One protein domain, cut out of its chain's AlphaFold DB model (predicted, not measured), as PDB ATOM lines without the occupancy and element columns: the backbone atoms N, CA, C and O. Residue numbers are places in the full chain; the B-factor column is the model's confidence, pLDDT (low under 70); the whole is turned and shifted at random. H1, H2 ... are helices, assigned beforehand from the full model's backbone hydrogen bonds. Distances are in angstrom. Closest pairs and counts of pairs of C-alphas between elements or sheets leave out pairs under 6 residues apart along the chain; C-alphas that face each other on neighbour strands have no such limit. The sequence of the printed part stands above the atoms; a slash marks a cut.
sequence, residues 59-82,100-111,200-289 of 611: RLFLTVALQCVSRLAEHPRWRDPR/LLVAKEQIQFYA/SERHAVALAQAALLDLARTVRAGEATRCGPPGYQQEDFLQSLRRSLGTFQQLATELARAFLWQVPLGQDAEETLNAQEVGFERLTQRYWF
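What this domain is: This is residues 59 to 82, 100 to 111 and 200 to 289 of the 611 residues of an uncharacterized protein of Gregarina niphandrodes (UniProt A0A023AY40). Four helices, H1, H4, H5 and H6, run lengthwise side by side, with H1 and H5 at opposite corners and H4 and H6 between them. H6 runs nearest the middle, H7 and H8 lie over its side away from H5, and short H3 lies beside H4; H2 follows H1 at one end, and the unnamed stretch 219 to 233 loops round the other end. The printed part has 126 residues with eight named helices, H1 to H8 in order, and no named strand: the class is all helix. The whole is compact, with a radius of gyration of the C-alphas of 14.6 A and spans of 44 by 35 by 27 A.

Where its parts are: H1, residues 59 to 74, begins with C-alpha 59 at (228.027, 167.082, 193.039) and is 22.6 A long. H2 is residues 76 to 79, and H3 is residues 100 to 108. H4, residues 201 to 218, is the longest at 25.4 A, from C-alpha 201 at (216.572, 164.776, 216.798). H5 is residues 234 to 242, 12.5 A long; H6 is residues 248 to 260, 18.1 A long. H7 is residues 268 to 274, and H8 is residues 280 to 288, ending with C-alpha 288 at (233.541, 159.959, 200.347).

How they stand to each other: H4 and H6 are the hub, touching four helices each, and with H1 they form a bundle, helices side by side. H1 and H6 touch, opposite ways at a shallow tilt of 22 degrees; their closest C-alphas, of Ala 73 and Phe 248, are 5.8 A apart. Residues 208 to 216 of H4 only just touch H1, with 3 pairs of C-alphas within 8 A, closest at Ala 65 and Leu 212, 6.8 A. H4 and H6 touch, closest at the C-alphas of Val 205 and Phe 248, 5.9 A. H4 and H5 form a helical hairpin, closest at the C-alphas of Gln 209 and Leu 241, 6.4 A. H5 and H6 form another, closest at the C-alphas of Phe 237 and Ala 258, 6.1 A; H1 and H5 are apart. H3 only just touches H4, with 3 pairs within 8 A, closest at the C-alphas of Ala 103 and Ala 208, 7.8 A. H8 only just touches H6, with 3 pairs within 8 A, at a steep tilt of 39 degrees; the closest C-alphas, of Thr 253 and Phe 280, are 7.1 A apart. H7 is close to H6 but not clearly touching, Leu 260 and Ala 269 having the closest C-alphas, 7.0 A apart. H2 is close to H1 but not clearly touching, closest at the C-alphas of Ala 73 and Arg 79, 7.0 A. In H1 and H3 to H8 every O i to N i+4 pair is within hydrogen-bond range; H2 is too short for such a pair.

The domain as a whole: The two C-alphas farthest apart, of Arg 82 and Arg 226, are 48.2 A apart. Residues 83 to 99 and 112 to 199 are not printed, and the C-alpha gaps across these cuts are 21.7 A and 28.7 A. The link from H4 to H5, 15 residues, is long. The mean pLDDT of the printed part is 72.9, and 49 residues are under 70, among them 100 to 111, 224 to 232 and 264 to 289.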
ATOM      1  N   ARG A  59     227.179 168.157 192.513       78.50
ATOM      2  CA  ARG A  59     228.027 167.082 193.039       78.50
ATOM      3  C   ARG A  59     228.916 167.529 194.205       78.50
ATOM      4  O   ARG A  59     228.964 166.836 195.219       78.50
ATOM      5  N   LEU A  60     229.605 168.667 194.094       78.38
ATOM      6  CA  LEU A  60     230.442 169.202 195.176       78.38
ATOM      7  C   LEU A  60     229.589 169.682 196.360       78.38
ATOM      8  O   LEU A  60     229.944 169.444 197.509       78.38
ATOM      9  N   PHE A  61     228.431 170.289 196.100       87.00
ATOM     10  CA  PHE A  61     227.500 170.679 197.157       87.00
ATOM     11  C   PHE A  61     227.010 169.462 197.957       87.00
ATOM     12  O   PHE A  61     227.155 169.425 199.179       87.00
ATOM     13  N   LEU A  62     226.499 168.437 197.265       85.88
ATOM     14  CA  LEU A  62     226.048 167.183 197.876       85.88
ATOM     15  C   LEU A  62     227.177 166.503 198.650       85.88
ATOM     16  O   LEU A  62     226.931 165.881 199.680       85.88
ATOM     17  N   THR A  63     228.417 166.693 198.191       78.69
ATOM     18  CA  THR A  63     229.601 166.197 198.883       78.69
ATOM     19  C   THR A  63     229.785 166.775 200.262       78.69
ATOM     20  O   THR A  63     229.889 166.042 201.247       78.69
ATOM     21  N   VAL A  64     229.806 168.098 200.329       82.00
ATOM     22  CA  VAL A  64     229.977 168.807 201.592       82.00
ATOM     23  C   VAL A  64     228.779 168.534 202.503       82.00
ATOM     24  O   VAL A  64     228.961 168.213 203.676       82.00
ATOM     25  N   ALA A  65     227.560 168.555 201.951       86.25
ATOM     26  CA  ALA A  65     226.332 168.275 202.687       86.25
ATOM     27  C   ALA A  65     226.363 166.904 203.383       86.25
ATOM     28  O   ALA A  65     226.055 166.804 204.571       86.25
ATOM     29  N   LEU A  66     226.778 165.856 202.667       84.94
ATOM     30  CA  LEU A  66     226.848 164.498 203.204       84.94
ATOM     31  C   LEU A  66     227.892 164.344 204.302       84.94
ATOM     32  O   LEU A  66     227.611 163.712 205.321       84.94
ATOM     33  N   GLN A  67     229.064 164.958 204.140       79.06
ATOM     34  CA  GLN A  67     230.096 164.952 205.176       79.06
ATOM     35  C   GLN A  67     229.623 165.656 206.454       79.06
ATOM     36  O   GLN A  67     229.822 165.134 207.553       79.06
ATOM     37  N   CYS A  68     228.957 166.807 206.322       82.38
ATOM     38  CA  CYS A  68     228.384 167.525 207.458       82.38
ATOM     39  C   CYS A  68     227.326 166.682 208.182       82.38
ATOM     40  O   CYS A  68     227.366 166.566 209.406       82.38
ATOM     41  N   VAL A  69     226.409 166.054 207.440       85.50
ATOM     42  CA  VAL A  69     225.348 165.223 208.028       85.50
ATOM     43  C   VAL A  69     225.911 163.963 208.690       85.50
ATOM     44  O   VAL A  69     225.469 163.635 209.788       85.50
ATOM     45  N   SER A  70     226.920 163.306 208.103       79.69
ATOM     46  CA  SER A  70     227.586 162.145 208.723       79.69
ATOM     47  C   SER A  70     228.214 162.513 210.067       79.69
ATOM     48  O   SER A  70     227.974 161.847 211.070       79.69
ATOM     49  N   ARG A  71     228.949 163.633 210.123       77.50
ATOM     50  CA  ARG A  71     229.555 164.112 211.376       77.50
ATOM     51  C   ARG A  71     228.513 164.485 212.426       77.50
ATOM     52  O   ARG A  71     228.725 164.229 213.610       77.50
ATOM     53  N   LEU A  72     227.395 165.085 212.012       81.44
ATOM     54  CA  LEU A  72     226.283 165.364 212.920       81.44
ATOM     55  C   LEU A  72     225.672 164.065 213.452       81.44
ATOM     56  O   LEU A  72     225.438 163.979 214.650       81.44
ATOM     57  N   ALA A  73     225.477 163.049 212.609       81.31
ATOM     58  CA  ALA A  73     224.926 161.755 213.012       81.31
ATOM     59  C   ALA A  73     225.842 160.981 213.981       81.31
ATOM     60  O   ALA A  73     225.359 160.334 214.907       81.31
ATOM     61  N   GLU A  74     227.163 161.071 213.802       77.62
ATOM     62  CA  GLU A  74     228.163 160.414 214.659       77.62
ATOM     63  C   GLU A  74     228.334 161.081 216.030       77.62
ATOM     64  O   GLU A  74     228.941 160.498 216.935       77.62
ATOM     65  N   HIS A  75     227.808 162.296 216.213       81.19
ATOM     66  CA  HIS A  75     227.956 163.014 217.469       81.19
ATOM     67  C   HIS A  75     227.333 162.196 218.624       81.19
ATOM     68  O   HIS A  75     226.153 161.835 218.542       81.19
ATOM     69  N   PRO A  76     228.059 161.950 219.738       78.06
ATOM     70  CA  PRO A  76     227.639 161.019 220.798       78.06
ATOM     71  C   PRO A  76     226.217 161.249 221.319       78.06
ATOM     72  O   PRO A  76     225.486 160.302 221.584       78.06
ATOM     73  N   ARG A  77     225.804 162.520 221.381       79.81
ATOM     74  CA  ARG A  77     224.452 162.960 221.760       79.81
ATOM     75  C   ARG A  77     223.319 162.315 220.950       79.81
ATOM     76  O   ARG A  77     222.240 162.117 221.497       79.81
ATOM     77  N   TRP A  78     223.522 162.072 219.657       80.75
ATOM     78  CA  TRP A  78     222.497 161.497 218.781       80.75
ATOM     79  C   TRP A  78     222.635 159.980 218.663       80.75
ATOM     80  O   TRP A  78     221.640 159.295 218.453       80.75
ATOM     81  N   ARG A  79     223.849 159.453 218.868       76.06
ATOM     82  CA  ARG A  79     224.118 158.009 218.875       76.06
ATOM     83  C   ARG A  79     223.561 157.315 220.119       76.06
ATOM     84  O   ARG A  79     223.079 156.193 220.022       76.06
ATOM     85  N   ASP A  80     223.620 157.987 221.269       76.56
ATOM     86  CA  ASP A  80     223.057 157.503 222.527       76.56
ATOM     87  C   ASP A  80     222.249 158.616 223.221       76.56
ATOM     88  O   ASP A  80     222.811 159.436 223.952       76.56
ATOM     89  N   PRO A  81     220.915 158.648 223.035       63.28
ATOM     90  CA  PRO A  81     220.034 159.617 223.691       63.28
ATOM     91  C   PRO A  81     220.053 159.536 225.225       63.28
ATOM     92  O   PRO A  81     219.514 160.424 225.885       63.28
ATOM     93  N   ARG A  82     220.611 158.455 225.792       70.12
ATOM     94  CA  ARG A  82     220.721 158.220 227.236       70.12
ATOM     95  C   ARG A  82     222.096 158.595 227.786       70.12
ATOM     96  O   ARG A  82     222.253 158.611 229.006       70.12
ATOM     97  N   LEU A 100     223.437 174.944 216.103       42.56
ATOM     98  CA  LEU A 100     223.555 176.148 215.292       42.56
ATOM     99  C   LEU A 100     224.985 176.680 215.256       42.56
ATOM    100  O   LEU A 100     225.339 177.225 214.231       42.56
ATOM    101  N   LEU A 101     225.809 176.511 216.294       41.44
ATOM    102  CA  LEU A 101     227.231 176.864 216.309       41.44
ATOM    103  C   LEU A 101     228.095 175.798 215.655       41.44
ATOM    104  O   LEU A 101     229.033 176.157 214.976       41.44
ATOM    105  N   VAL A 102     227.774 174.512 215.773       44.69
ATOM    106  CA  VAL A 102     228.467 173.470 215.006       44.69
ATOM    107  C   VAL A 102     228.173 173.654 213.516       44.69
ATOM    108  O   VAL A 102     229.098 173.620 212.716       44.69
ATOM    109  N   ALA A 103     226.926 173.970 213.141       41.53
ATOM    110  CA  ALA A 103     226.581 174.337 211.769       41.53
ATOM    111  C   ALA A 103     227.164 175.707 211.362       41.53
ATOM    112  O   ALA A 103     227.718 175.832 210.279       41.53
ATOM    113  N   LYS A 104     227.095 176.737 212.214       38.09
ATOM    114  CA  LYS A 104     227.577 178.099 211.920       38.09
ATOM    115  C   LYS A 104     229.096 178.192 211.918       38.09
ATOM    116  O   LYS A 104     229.618 178.759 210.978       38.09
ATOM    117  N   GLU A 105     229.819 177.648 212.891       39.25
ATOM    118  CA  GLU A 105     231.285 177.619 212.883       39.25
ATOM    119  C   GLU A 105     231.792 176.731 211.750       39.25
ATOM    120  O   GLU A 105     232.645 177.183 211.000       39.25
ATOM    121  N   GLN A 106     231.230 175.540 211.506       42.22
ATOM    122  CA  GLN A 106     231.722 174.704 210.402       42.22
ATOM    123  C   GLN A 106     231.327 175.212 209.011       42.22
ATOM    124  O   GLN A 106     232.061 174.919 208.079       42.22
ATOM    125  N   ILE A 107     230.244 175.985 208.839       40.34
ATOM    126  CA  ILE A 107     229.836 176.541 207.529       40.34
ATOM    127  C   ILE A 107     230.358 177.979 207.321       40.34
ATOM    128  O   ILE A 107     230.760 178.316 206.210       40.34
ATOM    129  N   GLN A 108     230.458 178.826 208.358       34.88
ATOM    130  CA  GLN A 108     231.142 180.132 208.254       34.88
ATOM    131  C   GLN A 108     232.641 179.963 207.980       34.88
ATOM    132  O   GLN A 108     233.221 180.802 207.292       34.88
ATOM    133  N   PHE A 109     233.252 178.848 208.397       29.53
ATOM    134  CA  PHE A 109     234.617 178.489 207.999       29.53
ATOM    135  C   PHE A 109     234.783 178.242 206.486       29.53
ATOM    136  O   PHE A 109     235.921 178.164 206.018       29.53
ATOM    137  N   TYR A 110     233.683 178.161 205.717       31.47
ATOM    138  CA  TYR A 110     233.715 177.941 204.269       31.47
ATOM    139  C   TYR A 110     233.598 179.227 203.422       31.47
ATOM    140  O   TYR A 110     233.849 179.215 202.214       31.47
ATOM    141  N   ALA A 111     233.251 180.362 204.040       29.14
ATOM    142  CA  ALA A 111     232.940 181.612 203.345       29.14
ATOM    143  C   ALA A 111     233.711 182.809 203.932       29.14
ATOM    144  O   ALA A 111     233.133 183.726 204.511       29.14
ATOM    145  N   SER A 200     214.836 167.925 220.142       89.69
ATOM    146  CA  SER A 200     214.680 166.556 219.639       89.69
ATOM    147  C   SER A 200     215.508 166.350 218.367       89.69
ATOM    148  O   SER A 200     215.780 167.318 217.652       89.69
ATOM    149  N   GLU A 201     215.864 165.103 218.046       89.50
ATOM    150  CA  GLU A 201     216.572 164.776 216.798       89.50
ATOM    151  C   GLU A 201     215.825 165.329 215.576       89.50
ATOM    152  O   GLU A 201     216.428 165.995 214.743       89.50
ATOM    153  N   ARG A 202     214.492 165.199 215.545       91.69
ATOM    154  CA  ARG A 202     213.634 165.788 214.501       91.69
ATOM    155  C   ARG A 202     213.861 167.287 214.317       91.69
ATOM    156  O   ARG A 202     213.908 167.774 213.194       91.69
ATOM    157  N   HIS A 203     214.017 168.028 215.413       90.88
ATOM    158  CA  HIS A 203     214.275 169.465 215.348       90.88
ATOM    159  C   HIS A 203     215.691 169.763 214.836       90.88
ATOM    160  O   HIS A 203     215.879 170.686 214.050       90.88
ATOM    161  N   ALA A 204     216.687 168.966 215.234       89.12
ATOM    162  CA  ALA A 204     218.050 169.099 214.726       89.12
ATOM    163  C   ALA A 204     218.147 168.766 213.225       89.12
ATOM    164  O   ALA A 204     218.826 169.478 212.487       89.12
ATOM    165  N   VAL A 205     217.418 167.746 212.763       92.56
ATOM    166  CA  VAL A 205     217.299 167.386 211.344       92.56
ATOM    167  C   VAL A 205     216.611 168.501 210.562       92.56
ATOM    168  O   VAL A 205     217.138 168.918 209.537       92.56
ATOM    169  N   ALA A 206     215.511 169.062 211.074       91.88
ATOM    170  CA  ALA A 206     214.834 170.194 210.441       91.88
ATOM    171  C   ALA A 206     215.754 171.424 210.304       91.88
ATOM    172  O   ALA A 206     215.778 172.067 209.254       91.88
ATOM    173  N   LEU A 207     216.562 171.723 211.329       90.12
ATOM    174  CA  LEU A 207     217.570 172.787 211.268       90.12
ATOM    175  C   LEU A 207     218.663 172.487 210.231       90.12
ATOM    176  O   LEU A 207     219.040 173.377 209.470       90.12
ATOM    177  N   ALA A 208     219.148 171.244 210.164       89.81
ATOM    178  CA  ALA A 208     220.128 170.830 209.164       89.81
ATOM    179  C   ALA A 208     219.558 170.926 207.736       89.81
ATOM    180  O   ALA A 208     220.224 171.456 206.850       89.81
ATOM    181  N   GLN A 209     218.313 170.494 207.514       94.31
ATOM    182  CA  GLN A 209     217.616 170.630 206.231       94.31
ATOM    183  C   GLN A 209     217.473 172.096 205.815       94.31
ATOM    184  O   GLN A 209     217.777 172.440 204.673       94.31
ATOM    185  N   ALA A 210     217.058 172.967 206.739       91.00
ATOM    186  CA  ALA A 210     216.943 174.398 206.480       91.00
ATOM    187  C   ALA A 210     218.299 175.017 206.103       91.00
ATOM    188  O   ALA A 210     218.381 175.745 205.115       91.00
ATOM    189  N   ALA A 211     219.367 174.672 206.831       89.31
ATOM    190  CA  ALA A 211     220.720 175.137 206.540       89.31
ATOM    191  C   ALA A 211     221.229 174.644 205.174       89.31
ATOM    192  O   ALA A 211     221.821 175.414 204.420       89.31
ATOM    193  N   LEU A 212     220.967 173.382 204.820       90.94
ATOM    194  CA  LEU A 212     221.338 172.822 203.519       90.94
ATOM    195  C   LEU A 212     220.575 173.486 202.367       90.94
ATOM    196  O   LEU A 212     221.176 173.787 201.337       90.94
ATOM    197  N   LEU A 213     219.279 173.755 202.536       91.44
ATOM    198  CA  LEU A 213     218.474 174.474 201.545       91.44
ATOM    199  C   LEU A 213     218.965 175.914 201.347       91.44
ATOM    200  O   LEU A 213     219.026 176.388 200.213       91.44
ATOM    201  N   ASP A 214     219.324 176.603 202.429       89.06
ATOM    202  CA  ASP A 214     219.865 177.962 202.363       89.06
ATOM    203  C   ASP A 214     221.245 177.997 201.690       89.06
ATOM    204  O   ASP A 214     221.497 178.811 200.795       89.06
ATOM    205  N   LEU A 215     222.111 177.036 202.029       86.06
ATOM    206  CA  LEU A 215     223.417 176.880 201.395       86.06
ATOM    207  C   LEU A 215     223.269 176.582 199.897       86.06
ATOM    208  O   LEU A 215     223.916 177.245 199.092       86.06
ATOM    209  N   ALA A 216     222.383 175.654 199.512       87.31
ATOM    210  CA  ALA A 216     222.127 175.302 198.112       87.31
ATOM    211  C   ALA A 216     221.703 176.519 197.276       87.31
ATOM    212  O   ALA A 216     222.184 176.696 196.155       87.31
ATOM    213  N   ARG A 217     220.839 177.381 197.836       87.38
ATOM    214  CA  ARG A 217     220.428 178.650 197.212       87.38
ATOM    215  C   ARG A 217     221.599 179.622 197.098       87.38
ATOM    216  O   ARG A 217     221.825 180.180 196.029       87.38
ATOM    217  N   THR A 218     222.366 179.780 198.174       84.56
ATOM    218  CA  THR A 218     223.499 180.716 198.244       84.56
ATOM    219  C   THR A 218     224.591 180.370 197.234       84.56
ATOM    220  O   THR A 218     225.089 181.251 196.535       84.56
ATOM    221  N   VAL A 219     224.938 179.087 197.103       81.69
ATOM    222  CA  VAL A 219     225.964 178.624 196.153       81.69
ATOM    223  C   VAL A 219     225.426 178.388 194.735       81.69
ATOM    224  O   VAL A 219     226.174 177.937 193.861       81.69
ATOM    225  N   ARG A 220     224.132 178.668 194.504       86.06
ATOM    226  CA  ARG A 220     223.409 178.412 193.244       86.06
ATOM    227  C   ARG A 220     223.650 176.983 192.732       86.06
ATOM    228  O   ARG A 220     223.895 176.769 191.541       86.06
ATOM    229  N   ALA A 221     223.636 176.006 193.645       77.06
ATOM    230  CA  ALA A 221     223.987 174.615 193.362       77.06
ATOM    231  C   ALA A 221     222.984 173.981 192.390       77.06
ATOM    232  O   ALA A 221     221.913 173.556 192.808       77.06
ATOM    233  N   GLY A 222     223.352 173.895 191.107       64.56
ATOM    234  CA  GLY A 222     222.553 173.262 190.047       64.56
ATOM    235  C   GLY A 222     222.138 174.182 188.893       64.56
ATOM    236  O   GLY A 222     221.802 173.686 187.824       64.56
ATOM    237  N   GLU A 223     222.293 175.506 189.018       70.50
ATOM    238  CA  GLU A 223     221.931 176.439 187.932       70.50
ATOM    239  C   GLU A 223     222.879 176.379 186.713       70.50
ATOM    240  O   GLU A 223     222.652 177.032 185.694       70.50
ATOM    241  N   ALA A 224     223.987 175.636 186.812       53.78
ATOM    242  CA  ALA A 224     225.090 175.696 185.858       53.78
ATOM    243  C   ALA A 224     225.043 174.652 184.732       53.78
ATOM    244  O   ALA A 224     225.773 174.808 183.757       53.78
ATOM    245  N   THR A 225     224.233 173.597 184.821       52.12
ATOM    246  CA  THR A 225     224.381 172.449 183.914       52.12
ATOM    247  C   THR A 225     223.073 172.082 183.231       52.12
ATOM    248  O   THR A 225     222.296 171.288 183.744       52.12
ATOM    249  N   ARG A 226     222.893 172.569 181.994       55.72
ATOM    250  CA  ARG A 226     221.989 171.942 181.005       55.72
ATOM    251  C   ARG A 226     222.493 170.563 180.527       55.72
ATOM    252  O   ARG A 226     221.861 169.957 179.675       55.72
ATOM    253  N   CYS A 227     223.616 170.079 181.066       48.97
ATOM    254  CA  CYS A 227     224.281 168.828 180.692       48.97
ATOM    255  C   CYS A 227     224.195 167.751 181.794       48.97
ATOM    256  O   CYS A 227     225.156 167.019 182.011       48.97
ATOM    257  N   GLY A 228     223.087 167.691 182.539       56.12
ATOM    258  CA  GLY A 228     222.779 166.544 183.401       56.12
ATOM    259  C   GLY A 228     222.047 165.446 182.615       56.12
ATOM    260  O   GLY A 228     221.421 165.760 181.599       56.12
ATOM    261  N   PRO A 229     222.102 164.172 183.049       57.28
ATOM    262  CA  PRO A 229     221.279 163.116 182.465       57.28
ATOM    263  C   PRO A 229     219.793 163.533 182.475       57.28
ATOM    264  O   PRO A 229     219.347 164.136 183.454       57.28
ATOM    265  N   PRO A 230     219.016 163.234 181.415       56.28
ATOM    266  CA  PRO A 230     217.708 163.845 181.137       56.28
ATOM    267  C   PRO A 230     216.560 163.530 182.126       56.28
ATOM    268  O   PRO A 230     215.407 163.790 181.803       56.28
ATOM    269  N   GLY A 231     216.834 163.008 183.325       62.62
ATOM    270  CA  GLY A 231     215.806 162.555 184.270       62.62
ATOM    271  C   GLY A 231     215.866 163.120 185.689       62.62
ATOM    272  O   GLY A 231     214.872 162.999 186.391       62.62
ATOM    273  N   TYR A 232     216.974 163.729 186.130       68.12
ATOM    274  CA  TYR A 232     217.088 164.228 187.509       68.12
ATOM    275  C   TYR A 232     217.327 165.737 187.516       68.12
ATOM    276  O   TYR A 232     218.446 166.202 187.272       68.12
ATOM    277  N   GLN A 233     216.270 166.512 187.757       71.12
ATOM    278  CA  GLN A 233     216.366 167.967 187.805       71.12
ATOM    279  C   GLN A 233     216.732 168.445 189.213       71.12
ATOM    280  O   GLN A 233     216.401 167.828 190.222       71.12
ATOM    281  N   GLN A 234     217.417 169.589 189.301       73.94
ATOM    282  CA  GLN A 234     217.757 170.234 190.578       73.94
ATOM    283  C   GLN A 234     216.519 170.439 191.470       73.94
ATOM    284  O   GLN A 234     216.618 170.361 192.697       73.94
ATOM    285  N   GLU A 235     215.356 170.681 190.863       80.56
ATOM    286  CA  GLU A 235     214.103 170.856 191.592       80.56
ATOM    287  C   GLU A 235     213.696 169.577 192.339       80.56
ATOM    288  O   GLU A 235     213.239 169.679 193.474       80.56
ATOM    289  N   ASP A 236     213.971 168.387 191.790       83.62
ATOM    290  CA  ASP A 236     213.678 167.100 192.436       83.62
ATOM    291  C   ASP A 236     214.510 166.920 193.710       83.62
ATOM    292  O   ASP A 236     214.016 166.456 194.743       83.62
ATOM    293  N   PHE A 237     215.772 167.356 193.669       84.81
ATOM    294  CA  PHE A 237     216.644 167.379 194.838       84.81
ATOM    295  C   PHE A 237     216.131 168.346 195.910       84.81
ATOM    296  O   PHE A 237     215.972 167.969 197.075       84.81
ATOM    297  N   LEU A 238     215.842 169.594 195.527       86.06
ATOM    298  CA  LEU A 238     215.334 170.598 196.461       86.06
ATOM    299  C   LEU A 238     213.980 170.181 197.041       86.06
ATOM    300  O   LEU A 238     213.728 170.388 198.226       86.06
ATOM    301  N   GLN A 239     213.118 169.559 196.241       88.75
ATOM    302  CA  GLN A 239     211.835 169.027 196.683       88.75
ATOM    303  C   GLN A 239     212.012 167.849 197.643       88.75
ATOM    304  O   GLN A 239     211.296 167.778 198.642       88.75
ATOM    305  N   SER A 240     212.994 166.978 197.406       87.50
ATOM    306  CA  SER A 240     213.343 165.888 198.326       87.50
ATOM    307  C   SER A 240     213.854 166.425 199.666       87.50
ATOM    308  O   SER A 240     213.394 165.977 200.713       87.50
ATOM    309  N   LEU A 241     214.704 167.462 199.661       87.75
ATOM    310  CA  LEU A 241     215.156 168.128 200.891       87.75
ATOM    311  C   LEU A 241     214.044 168.878 201.639       87.75
ATOM    312  O   LEU A 241     214.153 169.039 202.852       87.75
ATOM    313  N   ARG A 242     212.995 169.338 200.945       90.81
ATOM    314  CA  ARG A 242     211.818 169.981 201.559       90.81
ATOM    315  C   ARG A 242     210.889 168.981 202.260       90.81
ATOM    316  O   ARG A 242     210.042 169.413 203.039       90.81
ATOM    317  N   ARG A 243     211.011 167.670 202.004       93.00
ATOM    318  CA  ARG A 243     210.232 166.648 202.726       93.00
ATOM    319  C   ARG A 243     210.644 166.636 204.196       93.00
ATOM    320  O   ARG A 243     211.820 166.763 204.515       93.00
ATOM    321  N   SER A 244     209.684 166.465 205.098       90.88
ATOM    322  CA  SER A 244     209.973 166.340 206.530       90.88
ATOM    323  C   SER A 244     210.725 165.034 206.790       90.88
ATOM    324  O   SER A 244     210.132 163.961 206.682       90.88
ATOM    325  N   LEU A 245     212.008 165.119 207.155       93.19
ATOM    326  CA  LEU A 245     212.821 163.959 207.520       93.19
ATOM    327  C   LEU A 245     212.930 163.887 209.045       93.19
ATOM    328  O   LEU A 245     213.163 164.882 209.727       93.19
ATOM    329  N   GLY A 246     212.682 162.702 209.596       92.56
ATOM    330  CA  GLY A 246     212.578 162.485 211.035       92.56
ATOM    331  C   GLY A 246     213.906 162.182 211.725       92.56
ATOM    332  O   GLY A 246     213.996 162.371 212.938       92.56
ATOM    333  N   THR A 247     214.912 161.712 210.982       93.62
ATOM    334  CA  THR A 247     216.209 161.270 211.523       93.62
ATOM    335  C   THR A 247     217.370 161.712 210.637       93.62
ATOM    336  O   THR A 247     217.203 161.939 209.432       93.62
ATOM    337  N   PHE A 248     218.574 161.804 211.212       89.81
ATOM    338  CA  PHE A 248     219.777 162.117 210.427       89.81
ATOM    339  C   PHE A 248     220.071 161.045 209.378       89.81
ATOM    340  O   PHE A 248     220.551 161.370 208.295       89.81
ATOM    341  N   GLN A 249     219.719 159.788 209.660       87.62
ATOM    342  CA  GLN A 249     219.830 158.690 208.702       87.62
ATOM    343  C   GLN A 249     218.955 158.927 207.466       87.62
ATOM    344  O   GLN A 249     219.434 158.760 206.351       87.62
ATOM    345  N   GLN A 250     217.707 159.378 207.634       90.81
ATOM    346  CA  GLN A 250     216.834 159.700 206.500       90.81
ATOM    347  C   GLN A 250     217.388 160.864 205.665       90.81
ATOM    348  O   GLN A 250     217.411 160.782 204.439       90.81
ATOM    349  N   LEU A 251     217.897 161.918 206.316       92.69
ATOM    350  CA  LEU A 251     218.556 163.041 205.636       92.69
ATOM    351  C   LEU A 251     219.793 162.599 204.848       92.69
ATOM    352  O   LEU A 251     219.963 162.971 203.687       92.69
ATOM    353  N   ALA A 252     220.631 161.777 205.466       87.50
ATOM    354  CA  ALA A 252     221.811 161.191 204.856       87.50
ATOM    355  C   ALA A 252     221.456 160.323 203.633       87.50
ATOM    356  O   ALA A 252     222.087 160.454 202.584       87.50
ATOM    357  N   THR A 253     220.414 159.491 203.734       86.62
ATOM    358  CA  THR A 253     219.918 158.656 202.630       86.62
ATOM    359  C   THR A 253     219.414 159.493 201.455       86.62
ATOM    360  O   THR A 253     219.771 159.194 200.318       86.62
ATOM    361  N   GLU A 254     218.637 160.555 201.691       89.44
ATOM    362  CA  GLU A 254     218.146 161.417 200.604       89.44
ATOM    363  C   GLU A 254     219.279 162.183 199.914       89.44
ATOM    364  O   GLU A 254     219.335 162.247 198.685       89.44
ATOM    365  N   LEU A 255     220.235 162.712 200.685       89.06
ATOM    366  CA  LEU A 255     221.422 163.346 200.118       89.06
ATOM    367  C   LEU A 255     222.261 162.347 199.302       89.06
ATOM    368  O   LEU A 255     222.741 162.685 198.219       89.06
ATOM    369  N   ALA A 256     222.433 161.117 199.796       84.38
ATOM    370  CA  ALA A 256     223.188 160.071 199.111       84.38
ATOM    371  C   ALA A 256     222.490 159.633 197.821       84.38
ATOM    372  O   ALA A 256     223.154 159.489 196.795       84.38
ATOM    373  N   ARG A 257     221.159 159.490 197.846       86.19
ATOM    374  CA  ARG A 257     220.345 159.226 196.655       86.19
ATOM    375  C   ARG A 257     220.557 160.324 195.620       86.19
ATOM    376  O   ARG A 257     220.937 160.020 194.494       86.19
ATOM    377  N   ALA A 258     220.408 161.589 196.011       86.50
ATOM    378  CA  ALA A 258     220.636 162.724 195.121       86.50
ATOM    379  C   ALA A 258     222.055 162.740 194.535       86.50
ATOM    380  O   ALA A 258     222.235 163.057 193.363       86.50
ATOM    381  N   PHE A 259     223.068 162.366 195.323       84.00
ATOM    382  CA  PHE A 259     224.445 162.269 194.843       84.00
ATOM    383  C   PHE A 259     224.632 161.138 193.836       84.00
ATOM    384  O   PHE A 259     225.288 161.336 192.817       84.00
ATOM    385  N   LEU A 260     224.061 159.963 194.099       81.06
ATOM    386  CA  LEU A 260     224.189 158.808 193.215       81.06
ATOM    387  C   LEU A 260     223.497 159.044 191.870       81.06
ATOM    388  O   LEU A 260     224.061 158.658 190.855       81.06
ATOM    389  N   TRP A 261     222.393 159.797 191.836       82.25
ATOM    390  CA  TRP A 261     221.777 160.272 190.586       82.25
ATOM    391  C   TRP A 261     222.684 161.189 189.747       82.25
ATOM    392  O   TRP A 261     222.471 161.334 188.546       82.25
ATOM    393  N   GLN A 262     223.705 161.812 190.351       76.25
ATOM    394  CA  GLN A 262     224.699 162.626 189.635       76.25
ATOM    395  C   GLN A 262     225.877 161.806 189.098       76.25
ATOM    396  O   GLN A 262     226.708 162.339 188.358       76.25
ATOM    397  N   VAL A 263     226.007 160.538 189.493       72.38
ATOM    398  CA  VAL A 263     227.069 159.654 189.014       72.38
ATOM    399  C   VAL A 263     226.455 158.723 187.967       72.38
ATOM    400  O   VAL A 263     225.420 158.128 188.245       72.38
ATOM    401  N   PRO A 264     227.068 158.549 186.781       67.19
ATOM    402  CA  PRO A 264     226.638 157.558 185.797       67.19
ATOM    403  C   PRO A 264     226.996 156.155 186.303       67.19
ATOM    404  O   PRO A 264     227.926 155.502 185.838       67.19
ATOM    405  N   LEU A 265     226.310 155.725 187.349       61.16
ATOM    406  CA  LEU A 265     226.254 154.342 187.766       61.16
ATOM    407  C   LEU A 265     225.067 153.766 186.991       61.16
ATOM    408  O   LEU A 265     224.019 154.405 186.939       61.16
ATOM    409  N   GLY A 266     225.234 152.623 186.327       59.00
ATOM    410  CA  GLY A 266     224.119 151.940 185.663       59.00
ATOM    411  C   GLY A 266     222.957 151.641 186.627       59.00
ATOM    412  O   GLY A 266     223.003 151.991 187.807       59.00
ATOM    413  N   GLN A 267     221.915 150.969 186.131       61.88
ATOM    414  CA  GLN A 267     220.685 150.659 186.886       61.88
ATOM    415  C   GLN A 267     220.933 150.049 188.293       61.88
ATOM    416  O   GLN A 267     220.141 150.274 189.204       61.88
ATOM    417  N   ASP A 268     222.084 149.412 188.520       61.75
ATOM    418  CA  ASP A 268     222.521 148.801 189.786       61.75
ATOM    419  C   ASP A 268     222.654 149.758 190.995       61.75
ATOM    420  O   ASP A 268     222.729 149.310 192.145       61.75
ATOM    421  N   ALA A 269     222.731 151.082 190.802       61.12
ATOM    422  CA  ALA A 269     222.916 152.018 191.924       61.12
ATOM    423  C   ALA A 269     221.689 152.132 192.834       61.12
ATOM    424  O   ALA A 269     221.835 152.308 194.048       61.12
ATOM    425  N   GLU A 270     220.493 152.024 192.260       63.88
ATOM    426  CA  GLU A 270     219.248 152.091 193.019       63.88
ATOM    427  C   GLU A 270     219.014 150.786 193.794       63.88
ATOM    428  O   GLU A 270     218.649 150.832 194.968       63.88
ATOM    429  N   GLU A 271     219.362 149.632 193.209       69.25
ATOM    430  CA  GLU A 271     219.407 148.347 193.923       69.25
ATOM    431  C   GLU A 271     220.420 148.368 195.076       69.25
ATOM    432  O   GLU A 271     220.117 147.903 196.174       69.25
ATOM    433  N   THR A 272     221.589 148.988 194.876       62.84
ATOM    434  CA  THR A 272     222.614 149.127 195.928       62.84
ATOM    435  C   THR A 272     222.137 149.992 197.103       62.84
ATOM    436  O   THR A 272     222.526 149.739 198.241       62.84
ATOM    437  N   LEU A 273     221.307 151.011 196.852       63.59
ATOM    438  CA  LEU A 273     220.696 151.851 197.893       63.59
ATOM    439  C   LEU A 273     219.507 151.175 198.587       63.59
ATOM    440  O   LEU A 273     219.314 151.363 199.788       63.59
ATOM    441  N   ASN A 274     218.690 150.443 197.826       66.06
ATOM    442  CA  ASN A 274     217.468 149.800 198.315       66.06
ATOM    443  C   ASN A 274     217.747 148.491 199.058       66.06
ATOM    444  O   ASN A 274     216.942 148.089 199.899       66.06
ATOM    445  N   ALA A 275     218.893 147.852 198.809       68.31
ATOM    446  CA  ALA A 275     219.437 146.837 199.694       68.31
ATOM    447  C   ALA A 275     219.725 147.488 201.058       68.31
ATOM    448  O   ALA A 275     220.802 148.036 201.284       68.31
ATOM    449  N   GLN A 276     218.736 147.433 201.961       49.81
ATOM    450  CA  GLN A 276     218.699 148.042 203.301       49.81
ATOM    451  C   GLN A 276     219.952 147.796 204.171       49.81
ATOM    452  O   GLN A 276     220.120 148.449 205.200       49.81
ATOM    453  N   GLU A 277     220.840 146.887 203.767       52.31
ATOM    454  CA  GLU A 277     222.061 146.493 204.470       52.31
ATOM    455  C   GLU A 277     223.358 147.109 203.927       52.31
ATOM    456  O   GLU A 277     224.404 146.993 204.577       52.31
ATOM    457  N   VAL A 278     223.350 147.799 202.779       53.50
ATOM    458  CA  VAL A 278     224.515 148.605 202.378       53.50
ATOM    459  C   VAL A 278     224.470 149.894 203.191       53.50
ATOM    460  O   VAL A 278     224.084 150.954 202.710       53.50
ATOM    461  N   GLY A 279     224.811 149.768 204.476       62.66
ATOM    462  CA  GLY A 279     224.762 150.855 205.442       62.66
ATOM    463  C   GLY A 279     225.407 152.113 204.875       62.66
ATOM    464  O   GLY A 279     226.423 152.039 204.179       62.66
ATOM    465  N   PHE A 280     224.811 153.266 205.182       58.03
ATOM    466  CA  PHE A 280     225.314 154.589 204.809       58.03
ATOM    467  C   PHE A 280     226.835 154.702 205.001       58.03
ATOM    468  O   PHE A 280     227.516 155.213 204.118       58.03
ATOM    469  N   GLU A 281     227.365 154.087 206.067       59.69
ATOM    470  CA  GLU A 281     228.797 153.931 206.338       59.69
ATOM    471  C   GLU A 281     229.602 153.362 205.155       59.69
ATOM    472  O   GLU A 281     230.633 153.932 204.803       59.69
ATOM    473  N   ARG A 282     229.135 152.301 204.481       63.09
ATOM    474  CA  ARG A 282     229.805 151.712 203.308       63.09
ATOM    475  C   ARG A 282     229.779 152.644 202.105       63.09
ATOM    476  O   ARG A 282     230.777 152.731 201.398       63.09
ATOM    477  N   LEU A 283     228.675 153.358 201.870       57.31
ATOM    478  CA  LEU A 283     228.611 154.361 200.803       57.31
ATOM    479  C   LEU A 283     229.555 155.527 201.113       57.31
ATOM    480  O   LEU A 283     230.353 155.881 200.245       57.31
ATOM    481  N   THR A 284     229.551 156.042 202.352       56.28
ATOM    482  CA  THR A 284     230.519 157.038 202.848       56.28
ATOM    483  C   THR A 284     231.967 156.583 202.691       56.28
ATOM    484  O   THR A 284     232.784 157.276 202.091       56.28
ATOM    485  N   GLN A 285     232.293 155.368 203.111       57.03
ATOM    486  CA  GLN A 285     233.641 154.822 202.988       57.03
ATOM    487  C   GLN A 285     234.055 154.616 201.524       57.03
ATOM    488  O   GLN A 285     235.198 154.880 201.170       57.03
ATOM    489  N   ARG A 286     233.130 154.199 200.652       56.88
ATOM    490  CA  ARG A 286     233.440 153.860 199.255       56.88
ATOM    491  C   ARG A 286     233.548 155.071 198.330       56.88
ATOM    492  O   ARG A 286     234.320 155.027 197.374       56.88
ATOM    493  N   TYR A 287     232.778 156.129 198.579       53.62
ATOM    494  CA  TYR A 287     232.706 157.298 197.689       53.62
ATOM    495  C   TYR A 287     233.254 158.591 198.308       53.62
ATOM    496  O   TYR A 287     233.651 159.492 197.569       53.62
ATOM    497  N   TRP A 288     233.291 158.695 199.641       54.75
ATOM    498  CA  TRP A 288     233.541 159.959 200.347       54.75
ATOM    499  C   TRP A 288     234.903 160.002 201.022       54.75
ATOM    500  O   TRP A 288     235.571 161.040 200.985       54.75
ATOM    501  N   PHE A 289     235.349 158.869 201.570       50.06
ATOM    502  CA  PHE A 289     236.747 158.661 201.934       50.06
ATOM    503  C   PHE A 289     237.565 158.761 200.642       50.06
ATOM    504  O   PHE A 289     237.655 157.815 199.875       50.06
TER     505      PHE A 289